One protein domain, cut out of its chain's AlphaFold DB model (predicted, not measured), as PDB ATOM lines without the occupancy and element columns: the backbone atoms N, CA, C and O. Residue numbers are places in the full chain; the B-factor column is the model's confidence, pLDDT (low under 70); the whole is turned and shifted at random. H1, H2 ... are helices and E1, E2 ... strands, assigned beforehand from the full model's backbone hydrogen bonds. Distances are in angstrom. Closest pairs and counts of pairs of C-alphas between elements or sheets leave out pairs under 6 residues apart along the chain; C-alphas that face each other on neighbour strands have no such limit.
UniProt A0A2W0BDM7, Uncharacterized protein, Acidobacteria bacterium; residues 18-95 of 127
ATOM      1  N   THR A  18     171.543 178.229 189.699       93.31
ATOM      2  CA  THR A  18     171.866 179.488 190.384       93.31
ATOM      3  C   THR A  18     170.620 180.173 190.941       93.31
ATOM      4  O   THR A  18     170.646 180.610 192.084       93.31
ATOM      5  N   GLU A  19     169.496 180.159 190.212       95.75
ATOM      6  CA  GLU A  19     168.220 180.697 190.709       95.75
ATOM      7  C   GLU A  19     167.727 179.924 191.943       95.75
ATOM      8  O   GLU A  19     167.175 180.519 192.865       95.75
ATOM      9  N   ILE A  20     167.953 178.606 192.008       96.19
ATOM     10  CA  ILE A  20     167.628 177.812 193.207       96.19
ATOM     11  C   ILE A  20     168.467 178.289 194.395       96.19
ATOM     12  O   ILE A  20     167.949 178.437 195.499       96.19
ATOM     13  N   PHE A  21     169.755 178.554 194.201       96.44
ATOM     14  CA  PHE A  21     170.610 179.033 195.285       96.44
ATOM     15  C   PHE A  21     170.286 180.466 195.712       96.44
ATOM     16  O   PHE A  21     170.322 180.751 196.910       96.44
ATOM     17  N   ASP A  22     169.887 181.330 194.781       96.62
ATOM     18  CA  ASP A  22     169.367 182.665 195.086       96.62
ATOM     19  C   ASP A  22     168.076 182.583 195.916       96.62
ATOM     20  O   ASP A  22     167.933 183.255 196.940       96.62
ATOM     21  N   LEU A  23     167.153 181.691 195.540       97.00
ATOM     22  CA  LEU A  23     165.931 181.432 196.306       97.00
ATOM     23  C   LEU A  23     166.246 180.894 197.708       97.00
ATOM     24  O   LEU A  23     165.656 181.351 198.690       97.00
ATOM     25  N   ALA A  24     167.215 179.985 197.829       97.56
ATOM     26  CA  ALA A  24     167.661 179.470 199.120       97.56
ATOM     27  C   ALA A  24     168.249 180.584 200.002       97.56
ATOM     28  O   ALA A  24     167.960 180.631 201.201       97.56
ATOM     29  N   ALA A  25     169.024 181.503 199.413       96.44
ATOM     30  CA  ALA A  25     169.557 182.680 200.097       96.44
ATOM     31  C   ALA A  25     168.440 183.622 200.581       96.44
ATOM     32  O   ALA A  25     168.555 184.216 201.650       96.44
ATOM     33  N   SER A  26     167.334 183.709 199.831       97.06
ATOM     34  CA  SER A  26     166.140 184.482 200.206       97.06
ATOM     35  C   SER A  26     165.241 183.807 201.256       97.06
ATOM     36  O   SER A  26     164.264 184.404 201.701       97.06
ATOM     37  N   GLY A  27     165.575 182.582 201.680       96.69
ATOM     38  CA  GLY A  27     164.847 181.846 202.716       96.69
ATOM     39  C   GLY A  27     163.749 180.910 202.205       96.69
ATOM     40  O   GLY A  27     162.962 180.415 203.012       96.69
ATOM     41  N   ASP A  28     163.682 180.625 200.899       98.25
ATOM     42  CA  ASP A  28     162.738 179.632 200.377       98.25
ATOM     43  C   ASP A  28     163.051 178.236 200.942       98.25
ATOM     44  O   ASP A  28     164.151 177.700 200.783       98.25
ATOM     45  N   ALA A  29     162.067 177.628 201.607       97.94
ATOM     46  CA  ALA A  29     162.254 176.372 202.329       97.94
ATOM     47  C   ALA A  29     162.543 175.177 201.404       97.94
ATOM     48  O   ALA A  29     163.258 174.252 201.792       97.94
ATOM     49  N   CYS A  30     161.992 175.165 200.187       97.25
ATOM     50  CA  CYS A  30     162.254 174.100 199.224       97.25
ATOM     51  C   CYS A  30     163.688 174.214 198.693       97.25
ATOM     52  O   CYS A  30     164.448 173.244 198.720       97.25
ATOM     53  N   ALA A  31     164.087 175.419 198.303       97.62
ATOM     54  CA  ALA A  31     165.420 175.724 197.819       97.62
ATOM     55  C   ALA A  31     166.496 175.483 198.889       97.62
ATOM     56  O   ALA A  31     167.537 174.901 198.588       97.62
ATOM     57  N   GLN A  32     166.230 175.830 200.153       98.44
ATOM     58  CA  GLN A  32     167.113 175.521 201.285       98.44
ATOM     59  C   GLN A  32     167.350 174.014 201.443       98.44
ATOM     60  O   GLN A  32     168.478 173.586 201.692       98.44
ATOM     61  N   ARG A  33     166.312 173.187 201.259       98.44
ATOM     62  CA  ARG A  33     166.454 171.722 201.304       98.44
ATOM     63  C   ARG A  33     167.320 171.198 200.163       98.44
ATOM     64  O   ARG A  33     168.148 170.320 200.399       98.44
ATOM     65  N   ILE A  34     167.145 171.735 198.955       97.94
ATOM     66  CA  ILE A  34     167.975 171.377 197.797       97.94
ATOM     67  C   ILE A  34     169.429 171.770 198.068       97.94
ATOM     68  O   ILE A  34     170.305 170.915 197.987       97.94
ATOM     69  N   LEU A  35     169.673 173.018 198.481       98.25
ATOM     70  CA  LEU A  35     170.996 173.525 198.847       98.25
ATOM     71  C   LEU A  35     171.680 172.629 199.885       98.25
ATOM     72  O   LEU A  35     172.825 172.228 199.682       98.25
ATOM     73  N   HIS A  36     170.987 172.292 200.978       98.31
ATOM     74  CA  HIS A  36     171.569 171.475 202.038       98.31
ATOM     75  C   HIS A  36     171.928 170.074 201.541       98.31
ATOM     76  O   HIS A  36     173.050 169.624 201.757       98.31
ATOM     77  N   SER A  37     171.022 169.426 200.804       98.50
ATOM     78  CA  SER A  37     171.288 168.105 200.236       98.50
ATOM     79  C   SER A  37     172.453 168.134 199.244       98.50
ATOM     80  O   SER A  37     173.322 167.263 199.279       98.50
ATOM     81  N   THR A  38     172.536 169.144 198.374       98.12
ATOM     82  CA  THR A  38     173.679 169.310 197.463       98.12
ATOM     83  C   THR A  38     174.982 169.511 198.240       98.12
ATOM     84  O   THR A  38     175.991 168.884 197.916       98.12
ATOM     85  N   ALA A  39     174.961 170.335 199.289       98.38
ATOM     86  CA  ALA A  39     176.124 170.602 200.122       98.38
ATOM     87  C   ALA A  39     176.616 169.359 200.878       98.38
ATOM     88  O   ALA A  39     177.826 169.165 200.975       98.38
ATOM     89  N   GLU A  40     175.712 168.505 201.369       98.44
ATOM     90  CA  GLU A  40     176.054 167.239 202.032       98.44
ATOM     91  C   GLU A  40     176.753 166.262 201.081       98.44
ATOM     92  O   GLU A  40     177.803 165.713 201.422       98.44
ATOM     93  N   HIS A  41     176.227 166.091 199.863       98.25
ATOM     94  CA  HIS A  41     176.871 165.246 198.853       98.25
ATOM     95  C   HIS A  41     178.260 165.772 198.475       98.25
ATOM     96  O   HIS A  41     179.216 164.998 198.379       98.25
ATOM     97  N   LEU A  42     178.390 167.090 198.294       97.94
ATOM     98  CA  LEU A  42     179.670 167.712 197.967       97.94
ATOM     99  C   LEU A  42     180.675 167.570 199.119       97.94
ATOM    100  O   LEU A  42     181.829 167.218 198.883       97.94
ATOM    101  N   ALA A  43     180.236 167.771 200.364       98.25
ATOM    102  CA  ALA A  43     181.062 167.587 201.551       98.25
ATOM    103  C   ALA A  43     181.578 166.149 201.674       98.25
ATOM    104  O   ALA A  43     182.769 165.951 201.898       98.25
ATOM    105  N   ALA A  44     180.718 165.147 201.465       97.88
ATOM    106  CA  ALA A  44     181.121 163.742 201.496       97.88
ATOM    107  C   ALA A  44     182.189 163.426 200.436       97.88
ATOM    108  O   ALA A  44     183.197 162.785 200.741       97.88
ATOM    109  N   ALA A  45     182.015 163.921 199.206       97.75
ATOM    110  CA  ALA A  45     183.006 163.754 198.145       97.75
ATOM    111  C   ALA A  45     184.347 164.418 198.501       97.75
ATOM    112  O   ALA A  45     185.400 163.798 198.356       97.75
ATOM    113  N   ILE A  46     184.312 165.654 199.008       98.12
ATOM    114  CA  ILE A  46     185.505 166.412 199.408       98.12
ATOM    115  C   ILE A  46     186.258 165.719 200.546       98.12
ATOM    116  O   ILE A  46     187.475 165.553 200.459       98.12
ATOM    117  N   VAL A  47     185.551 165.273 201.586       97.81
ATOM    118  CA  VAL A  47     186.141 164.535 202.712       97.81
ATOM    119  C   VAL A  47     186.816 163.260 202.215       97.81
ATOM    120  O   VAL A  47     187.979 163.027 202.534       97.81
ATOM    121  N   ASN A  48     186.133 162.471 201.382       96.81
ATOM    122  CA  ASN A  48     186.693 161.231 200.846       96.81
ATOM    123  C   ASN A  48     187.957 161.485 200.017       96.81
ATOM    124  O   ASN A  48     188.960 160.802 200.203       96.81
ATOM    125  N   MET A  49     187.940 162.489 199.136       96.94
ATOM    126  CA  MET A  49     189.132 162.870 198.374       96.94
ATOM    127  C   MET A  49     190.267 163.331 199.289       96.94
ATOM    128  O   MET A  49     191.415 162.984 199.041       96.94
ATOM    129  N   SER A  50     189.958 164.062 200.359       96.62
ATOM    130  CA  SER A  50     190.968 164.547 201.304       96.62
ATOM    131  C   SER A  50     191.611 163.407 202.086       96.62
ATOM    132  O   SER A  50     192.817 163.421 202.284       96.62
ATOM    133  N   LEU A  51     190.838 162.386 202.463       96.06
ATOM    134  CA  LEU A  51     191.362 161.195 203.139       96.06
ATOM    135  C   LEU A  51     192.264 160.342 202.237       96.06
ATOM    136  O   LEU A  51     193.191 159.707 202.729       96.06
ATOM    137  N   VAL A  52     191.990 160.303 200.929       97.19
ATOM    138  CA  VAL A  52     192.760 159.495 199.968       97.19
ATOM    139  C   VAL A  52     193.993 160.235 199.450       97.19
ATOM    140  O   VAL A  52     195.032 159.613 199.239       97.19
ATOM    141  N   LEU A  53     193.875 161.541 199.207       97.31
ATOM    142  CA  LEU A  53     194.889 162.344 198.519       97.31
ATOM    143  C   LEU A  53     195.670 163.284 199.446       97.31
ATOM    144  O   LEU A  53     196.594 163.935 198.969       97.31
ATOM    145  N   ASP A  54     195.305 163.359 200.731       96.06
ATOM    146  CA  ASP A  54     195.838 164.331 201.696       96.06
ATOM    147  C   ASP A  54     195.725 165.777 201.181       96.06
ATOM    148  O   ASP A  54     196.693 166.527 201.083       96.06
ATOM    149  N   THR A  55     194.513 166.153 200.763       95.75
ATOM    150  CA  THR A  55     194.237 167.469 200.171       95.75
ATOM    151  C   THR A  55     193.819 168.463 201.257       95.75
ATOM    152  O   THR A  55     192.681 168.389 201.717       95.75
ATOM    153  N   PRO A  56     194.660 169.441 201.644       95.06
ATOM    154  CA  PRO A  56     194.301 170.405 202.686       95.06
ATOM    155  C   PRO A  56     193.360 171.517 202.199       95.06
ATOM    156  O   PRO A  56     192.736 172.176 203.024       95.06
ATOM    157  N   LEU A  57     193.254 171.740 200.881       97.00
ATOM    158  CA  LEU A  57     192.470 172.822 200.277       97.00
ATOM    159  C   LEU A  57     191.735 172.348 199.019       97.00
ATOM    160  O   LEU A  57     192.348 171.817 198.092       97.00
ATOM    161  N   VAL A  58     190.436 172.634 198.943       97.50
ATOM    162  CA  VAL A  58     189.603 172.430 197.754       97.50
ATOM    163  C   VAL A  58     189.071 173.767 197.248       97.50
ATOM    164  O   VAL A  58     188.429 174.524 197.975       97.50
ATOM    165  N   VAL A  59     189.300 174.045 195.966       96.31
ATOM    166  CA  VAL A  59     188.797 175.247 195.291       96.31
ATOM    167  C   VAL A  59     187.574 174.882 194.451       96.31
ATOM    168  O   VAL A  59     187.673 174.092 193.514       96.31
ATOM    169  N   LEU A  60     186.419 175.471 194.761       95.56
ATOM    170  CA  LEU A  60     185.180 175.284 194.011       95.56
ATOM    171  C   LEU A  60     185.051 176.343 192.913       95.56
ATOM    172  O   LEU A  60     185.042 177.545 193.180       95.56
ATOM    173  N   GLY A  61     184.960 175.890 191.664       92.38
ATOM    174  CA  GLY A  61     184.852 176.744 190.482       92.38
ATOM    175  C   GLY A  61     183.542 176.568 189.712       92.38
ATOM    176  O   GLY A  61     182.671 175.782 190.086       92.38
ATOM    177  N   GLY A  62     183.437 177.292 188.594       88.62
ATOM    178  CA  GLY A  62     182.266 177.285 187.714       88.62
ATOM    179  C   GLY A  62     181.071 178.050 188.288       88.62
ATOM    180  O   GLY A  62     181.002 178.304 189.485       88.62
ATOM    181  N   GLY A  63     180.100 178.402 187.437       86.81
ATOM    182  CA  GLY A  63     178.974 179.275 187.823       86.81
ATOM    183  C   GLY A  63     178.068 178.738 188.934       86.81
ATOM    184  O   GLY A  63     177.369 179.510 189.577       86.81
ATOM    185  N   ILE A  64     178.105 177.428 189.181       91.69
ATOM    186  CA  ILE A  64     177.311 176.758 190.215       91.69
ATOM    187  C   ILE A  64     178.172 176.495 191.455       91.69
ATOM    188  O   ILE A  64     177.786 176.843 192.565       91.69
ATOM    189  N   GLY A  65     179.353 175.893 191.270       93.00
ATOM    190  CA  GLY A  65     180.216 175.456 192.369       93.00
ATOM    191  C   GLY A  65     180.798 176.609 193.185       93.00
ATOM    192  O   GLY A  65     180.965 176.470 194.392       93.00
ATOM    193  N   SER A  66     181.054 177.761 192.557       93.94
ATOM    194  CA  SER A  66     181.550 178.951 193.258       93.94
ATOM    195  C   SER A  66     180.439 179.805 193.880       93.94
ATOM    196  O   SER A  66     180.721 180.902 194.361       93.94
ATOM    197  N   HIS A  67     179.177 179.358 193.844       95.31
ATOM    198  CA  HIS A  67     178.066 180.134 194.380       95.31
ATOM    199  C   HIS A  67     178.201 180.298 195.910       95.31
ATOM    200  O   HIS A  67     178.317 179.285 196.607       95.31
ATOM    201  N   PRO A  68     178.145 181.525 196.473       95.69
ATOM    202  CA  PRO A  68     178.509 181.772 197.873       95.69
ATOM    203  C   PRO A  68     177.752 180.916 198.894       95.69
ATOM    204  O   PRO A  68     178.371 180.344 199.789       95.69
ATOM    205  N   VAL A  69     176.430 180.768 198.741       97.44
ATOM    206  CA  VAL A  69     175.640 179.960 199.690       97.44
ATOM    207  C   VAL A  69     175.928 178.464 199.597       97.44
ATOM    208  O   VAL A  69     175.827 177.776 200.608       97.44
ATOM    209  N   LEU A  70     176.325 177.956 198.423       97.69
ATOM    210  CA  LEU A  70     176.732 176.557 198.272       97.69
ATOM    211  C   LEU A  70     178.074 176.323 198.960       97.69
ATOM    212  O   LEU A  70     178.199 175.384 199.738       97.69
ATOM    213  N   VAL A  71     179.044 177.210 198.725       97.75
ATOM    214  CA  VAL A  71     180.370 177.146 199.356       97.75
ATOM    215  C   VAL A  71     180.235 177.146 200.878       97.75
ATOM    216  O   VAL A  71     180.830 176.302 201.550       97.75
ATOM    217  N   GLU A  72     179.416 178.044 201.426       98.25
ATOM    218  CA  GLU A  72     179.210 178.131 202.870       98.25
ATOM    219  C   GLU A  72     178.469 176.910 203.432       98.25
ATOM    220  O   GLU A  72     178.911 176.313 204.413       98.25
ATOM    221  N   ALA A  73     177.398 176.458 202.775       98.31
ATOM    222  CA  ALA A  73     176.689 175.250 203.188       98.31
ATOM    223  C   ALA A  73     177.608 174.013 203.172       98.31
ATOM    224  O   ALA A  73     177.546 173.181 204.081       98.31
ATOM    225  N   THR A  74     178.494 173.898 202.179       98.56
ATOM    226  CA  THR A  74     179.478 172.813 202.088       98.56
ATOM    227  C   THR A  74     180.520 172.895 203.198       98.56
ATOM    228  O   THR A  74     180.820 171.868 203.805       98.56
ATOM    229  N   ARG A  75     181.029 174.088 203.534       98.44
ATOM    230  CA  ARG A  75     181.931 174.278 204.688       98.44
ATOM    231  C   ARG A  75     181.288 173.811 205.988       98.44
ATOM    232  O   ARG A  75     181.901 173.050 206.734       98.44
ATOM    233  N   ILE A  76     180.041 174.216 206.229       98.25
ATOM    234  CA  ILE A  76     179.276 173.807 207.414       98.25
ATOM    235  C   ILE A  76     179.111 172.283 207.455       98.25
ATOM    236  O   ILE A  76     179.278 171.677 208.511       98.25
ATOM    237  N   ALA A  77     178.807 171.651 206.318       98.25
ATOM    238  CA  ALA A  77     178.672 170.200 206.236       98.25
ATOM    239  C   ALA A  77     180.005 169.471 206.498       98.25
ATOM    240  O   ALA A  77     180.028 168.510 207.267       98.25
ATOM    241  N   ILE A  78     181.126 169.952 205.946       98.38
ATOM    242  CA  ILE A  78     182.472 169.396 206.194       98.38
ATOM    243  C   ILE A  78     182.871 169.537 207.663       98.38
ATOM    244  O   ILE A  78     183.431 168.608 208.239       98.38
ATOM    245  N   ALA A  79     182.542 170.661 208.305       97.06
ATOM    246  CA  ALA A  79     182.862 170.907 209.710       97.06
ATOM    247  C   ALA A  79     182.201 169.910 210.684       97.06
ATOM    248  O   ALA A  79     182.567 169.866 211.861       97.06
ATOM    249  N   ARG A  80     181.248 169.095 210.220       95.56
ATOM    250  CA  ARG A  80     180.658 167.996 210.999       95.56
ATOM    251  C   ARG A  80     181.512 166.720 210.971       95.56
ATOM    252  O   ARG A  80     181.281 165.839 211.788       95.56
ATOM    253  N   ASN A  81     182.485 166.601 210.066       94.94
ATOM    254  CA  ASN A  81     183.336 165.418 209.946       94.94
ATOM    255  C   ASN A  81     184.479 165.419 210.974       94.94
ATOM    256  O   ASN A  81     185.099 166.449 211.225       94.94
ATOM    257  N   GLU A  82     184.787 164.273 211.573       92.31
ATOM    258  CA  GLU A  82     185.831 164.162 212.606       92.31
ATOM    259  C   GLU A  82     187.227 163.852 212.050       92.31
ATOM    260  O   GLU A  82     188.220 164.166 212.698       92.31
ATOM    261  N   PHE A  83     187.317 163.279 210.848       91.88
ATOM    262  CA  PHE A  83     188.560 162.727 210.305       91.88
ATOM    263  C   PHE A  83     189.285 163.680 209.355       91.88
ATOM    264  O   PHE A  83     190.508 163.774 209.404       91.88
ATOM    265  N   ALA A  84     188.550 164.390 208.495       94.56
ATOM    266  CA  ALA A  84     189.126 165.339 207.549       94.56
ATOM    267  C   ALA A  84     188.273 166.603 207.436       94.56
ATOM    268  O   ALA A  84     187.056 166.549 207.260       94.56
ATOM    269  N   ARG A  85     188.947 167.752 207.517       96.69
ATOM    270  CA  ARG A  85     188.347 169.088 207.441       96.69
ATOM    271  C   ARG A  85     189.176 169.979 206.515       96.69
ATOM    272  O   ARG A  85     189.800 170.924 206.996       96.69
ATOM    273  N   PRO A  86     189.254 169.648 205.214       97.38
ATOM    274  CA  PRO A  86     189.961 170.494 204.263       97.38
ATOM    275  C   PRO A  86     189.337 171.890 204.240       97.38
ATOM    276  O   PRO A  86     188.123 172.055 204.399       97.38
ATOM    277  N   GLU A  87     190.166 172.896 204.000       97.50
ATOM    278  CA  GLU A  87     189.674 174.223 203.680       97.50
ATOM    279  C   GLU A  87     188.939 174.170 202.333       97.50
ATOM    280  O   GLU A  87     189.377 173.518 201.386       97.50
ATOM    281  N   VAL A  88     187.802 174.860 202.235       97.88
ATOM    282  CA  VAL A  88     187.062 174.998 200.977       97.88
ATOM    283  C   VAL A  88     186.945 176.467 200.644       97.88
ATOM    284  O   VAL A  88     186.518 177.254 201.488       97.88
ATOM    285  N   VAL A  89     187.288 176.856 199.421       96.50
ATOM    286  CA  VAL A  89     187.206 178.248 198.957       96.50
ATOM    287  C   VAL A  89     186.522 178.331 197.600       96.50
ATOM    288  O   VAL A  89     186.577 177.395 196.805       96.50
ATOM    289  N   ALA A  90     185.886 179.465 197.318       95.81
ATOM    290  CA  ALA A  90     185.410 179.776 195.976       95.81
ATOM    291  C   ALA A  90     186.589 180.221 195.095       95.81
ATOM    292  O   ALA A  90     187.459 180.966 195.546       95.81
ATOM    293  N   SER A  91     186.605 179.799 193.831       94.06
ATOM    294  CA  SER A  91     187.570 180.292 192.847       94.06
ATOM    295  C   SER A  91     187.395 181.794 192.614       94.06
ATOM    296  O   SER A  91     186.293 182.257 192.322       94.06
ATOM    297  N   SER A  92     188.494 182.550 192.664       90.50
ATOM    298  CA  SER A  92     188.514 183.981 192.336       90.50
ATOM    299  C   SER A  92     188.505 184.266 190.831       90.50
ATOM    300  O   SER A  92     188.246 185.397 190.430       90.50
ATOM    301  N   LEU A  93     188.769 183.258 189.992       89.06
ATOM    302  CA  LEU A  93     188.834 183.406 188.533       89.06
ATOM    303  C   LEU A  93     187.454 183.355 187.857       89.06
ATOM    304  O   LEU A  93     187.342 183.628 186.665       89.06
ATOM    305  N   GLY A  94     186.402 182.997 188.601       84.06
ATOM    306  CA  GLY A  94     185.023 183.026 188.117       84.06
ATOM    307  C   GLY A  94     184.808 182.246 186.813       84.06
ATOM    308  O   GLY A  94     185.273 181.112 186.671       84.06
ATOM    309  N   GLN A  95     184.082 182.857 185.871       83.69
ATOM    310  CA  GLN A  95     183.780 182.274 184.555       83.69
ATOM    311  C   GLN A  95     184.992 182.230 183.611       83.69
ATOM    312  O   GLN A  95     184.967 181.496 182.629       83.69
TER     313      GLN A  95
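AT A GLANCE: This is residues 18 to 95 of the 127 residues of an uncharacterized protein of Acidobacteria bacterium (UniProt A0A2W0BDM7). One long helix, H2, makes the longest axis, and the other parts are spread along it: H1 stands crosswise at its first end, H4 packs across its middle, and a small sheet of two strands, E1 and E2, lies nearer its far end, with H4 beside E2. The short H3 lies between E1 and H4 in the chain, apart from H2, and the outline is flat, spanning 35 by 28 by 13 A. The printed part has 78 residues, with four named helices and two named strands in the order H1 H2 E1 H3 H4 E2, and the class is mostly helix. The two strands, in the order E1 E2, are parallel, and the whole is compact, with a radius of gyration of the C-alphas of 12.5 A.

IN THESE COORDINATES: H1 is residues 18 to 25, 10.5 A from first to last C-alpha, and begins with C-alpha 18 at (171.866, 179.488, 190.384). H2 is residues 29 to 53, 35.7 A long, and ends with C-alpha 53 at (194.889, 162.344, 198.519). E1 is residues 57 to 60, 9.9 A, and H3 is residues 62 to 65, 5.4 A. H4 is residues 68 to 78, 15.4 A. E2 is residues 87 to 90, 10.4 A, and ends with C-alpha 90 at (185.410, 179.776, 195.976).

HOW THE PARTS SIT: H1 touches H2, about perpendicular at 75 degrees, the closest C-alphas being those of Ala 24 and Gln 32, 4.5 A apart; H2 does so with residues 30 to 35 alone. H2 touches H4 at a steep tilt of 56 degrees, the same way, with the C-alphas of Ala 39 and Thr 74 closest at 4.5 A. H1 and H4 only just touch, with 3 pairs of C-alphas within 8 A, the closest being Ala 25 and Val 69 at 6.7 A. H3 is close to H1 but not clearly touching, the C-alphas of Thr 18 and Ile 64 being closest at 6.1 A. E1 and E2 are parallel neighbours at 25 degrees, with N 58 and O 87 2.8 A apart and N 89 and O 58 3.0 A apart, within hydrogen-bond range. E1, H3, H4 and E2 form a strand-helix-strand unit, two parallel neighbour strands with helices between them, and its crossover is right-handed. The closest C-alphas of H4 and E2 are those of Arg 75 and Val 88, 6.4 A apart. H2 and E2 are apart, and so are H1 and both strands. In H1, H2 and H4 every O i to N i+4 pair is within hydrogen-bond range; H3 is too short for such a pair.

THE WHOLE: The two C-alphas farthest apart, those of Asp 28 and Leu 53, are 36.6 A apart. The printed part has no cut. The link from H4 to E2, of 8 residues, is short, the other links are tight, and no link is long. The mean pLDDT of the printed part is 96.0, and no printed residue is under 70.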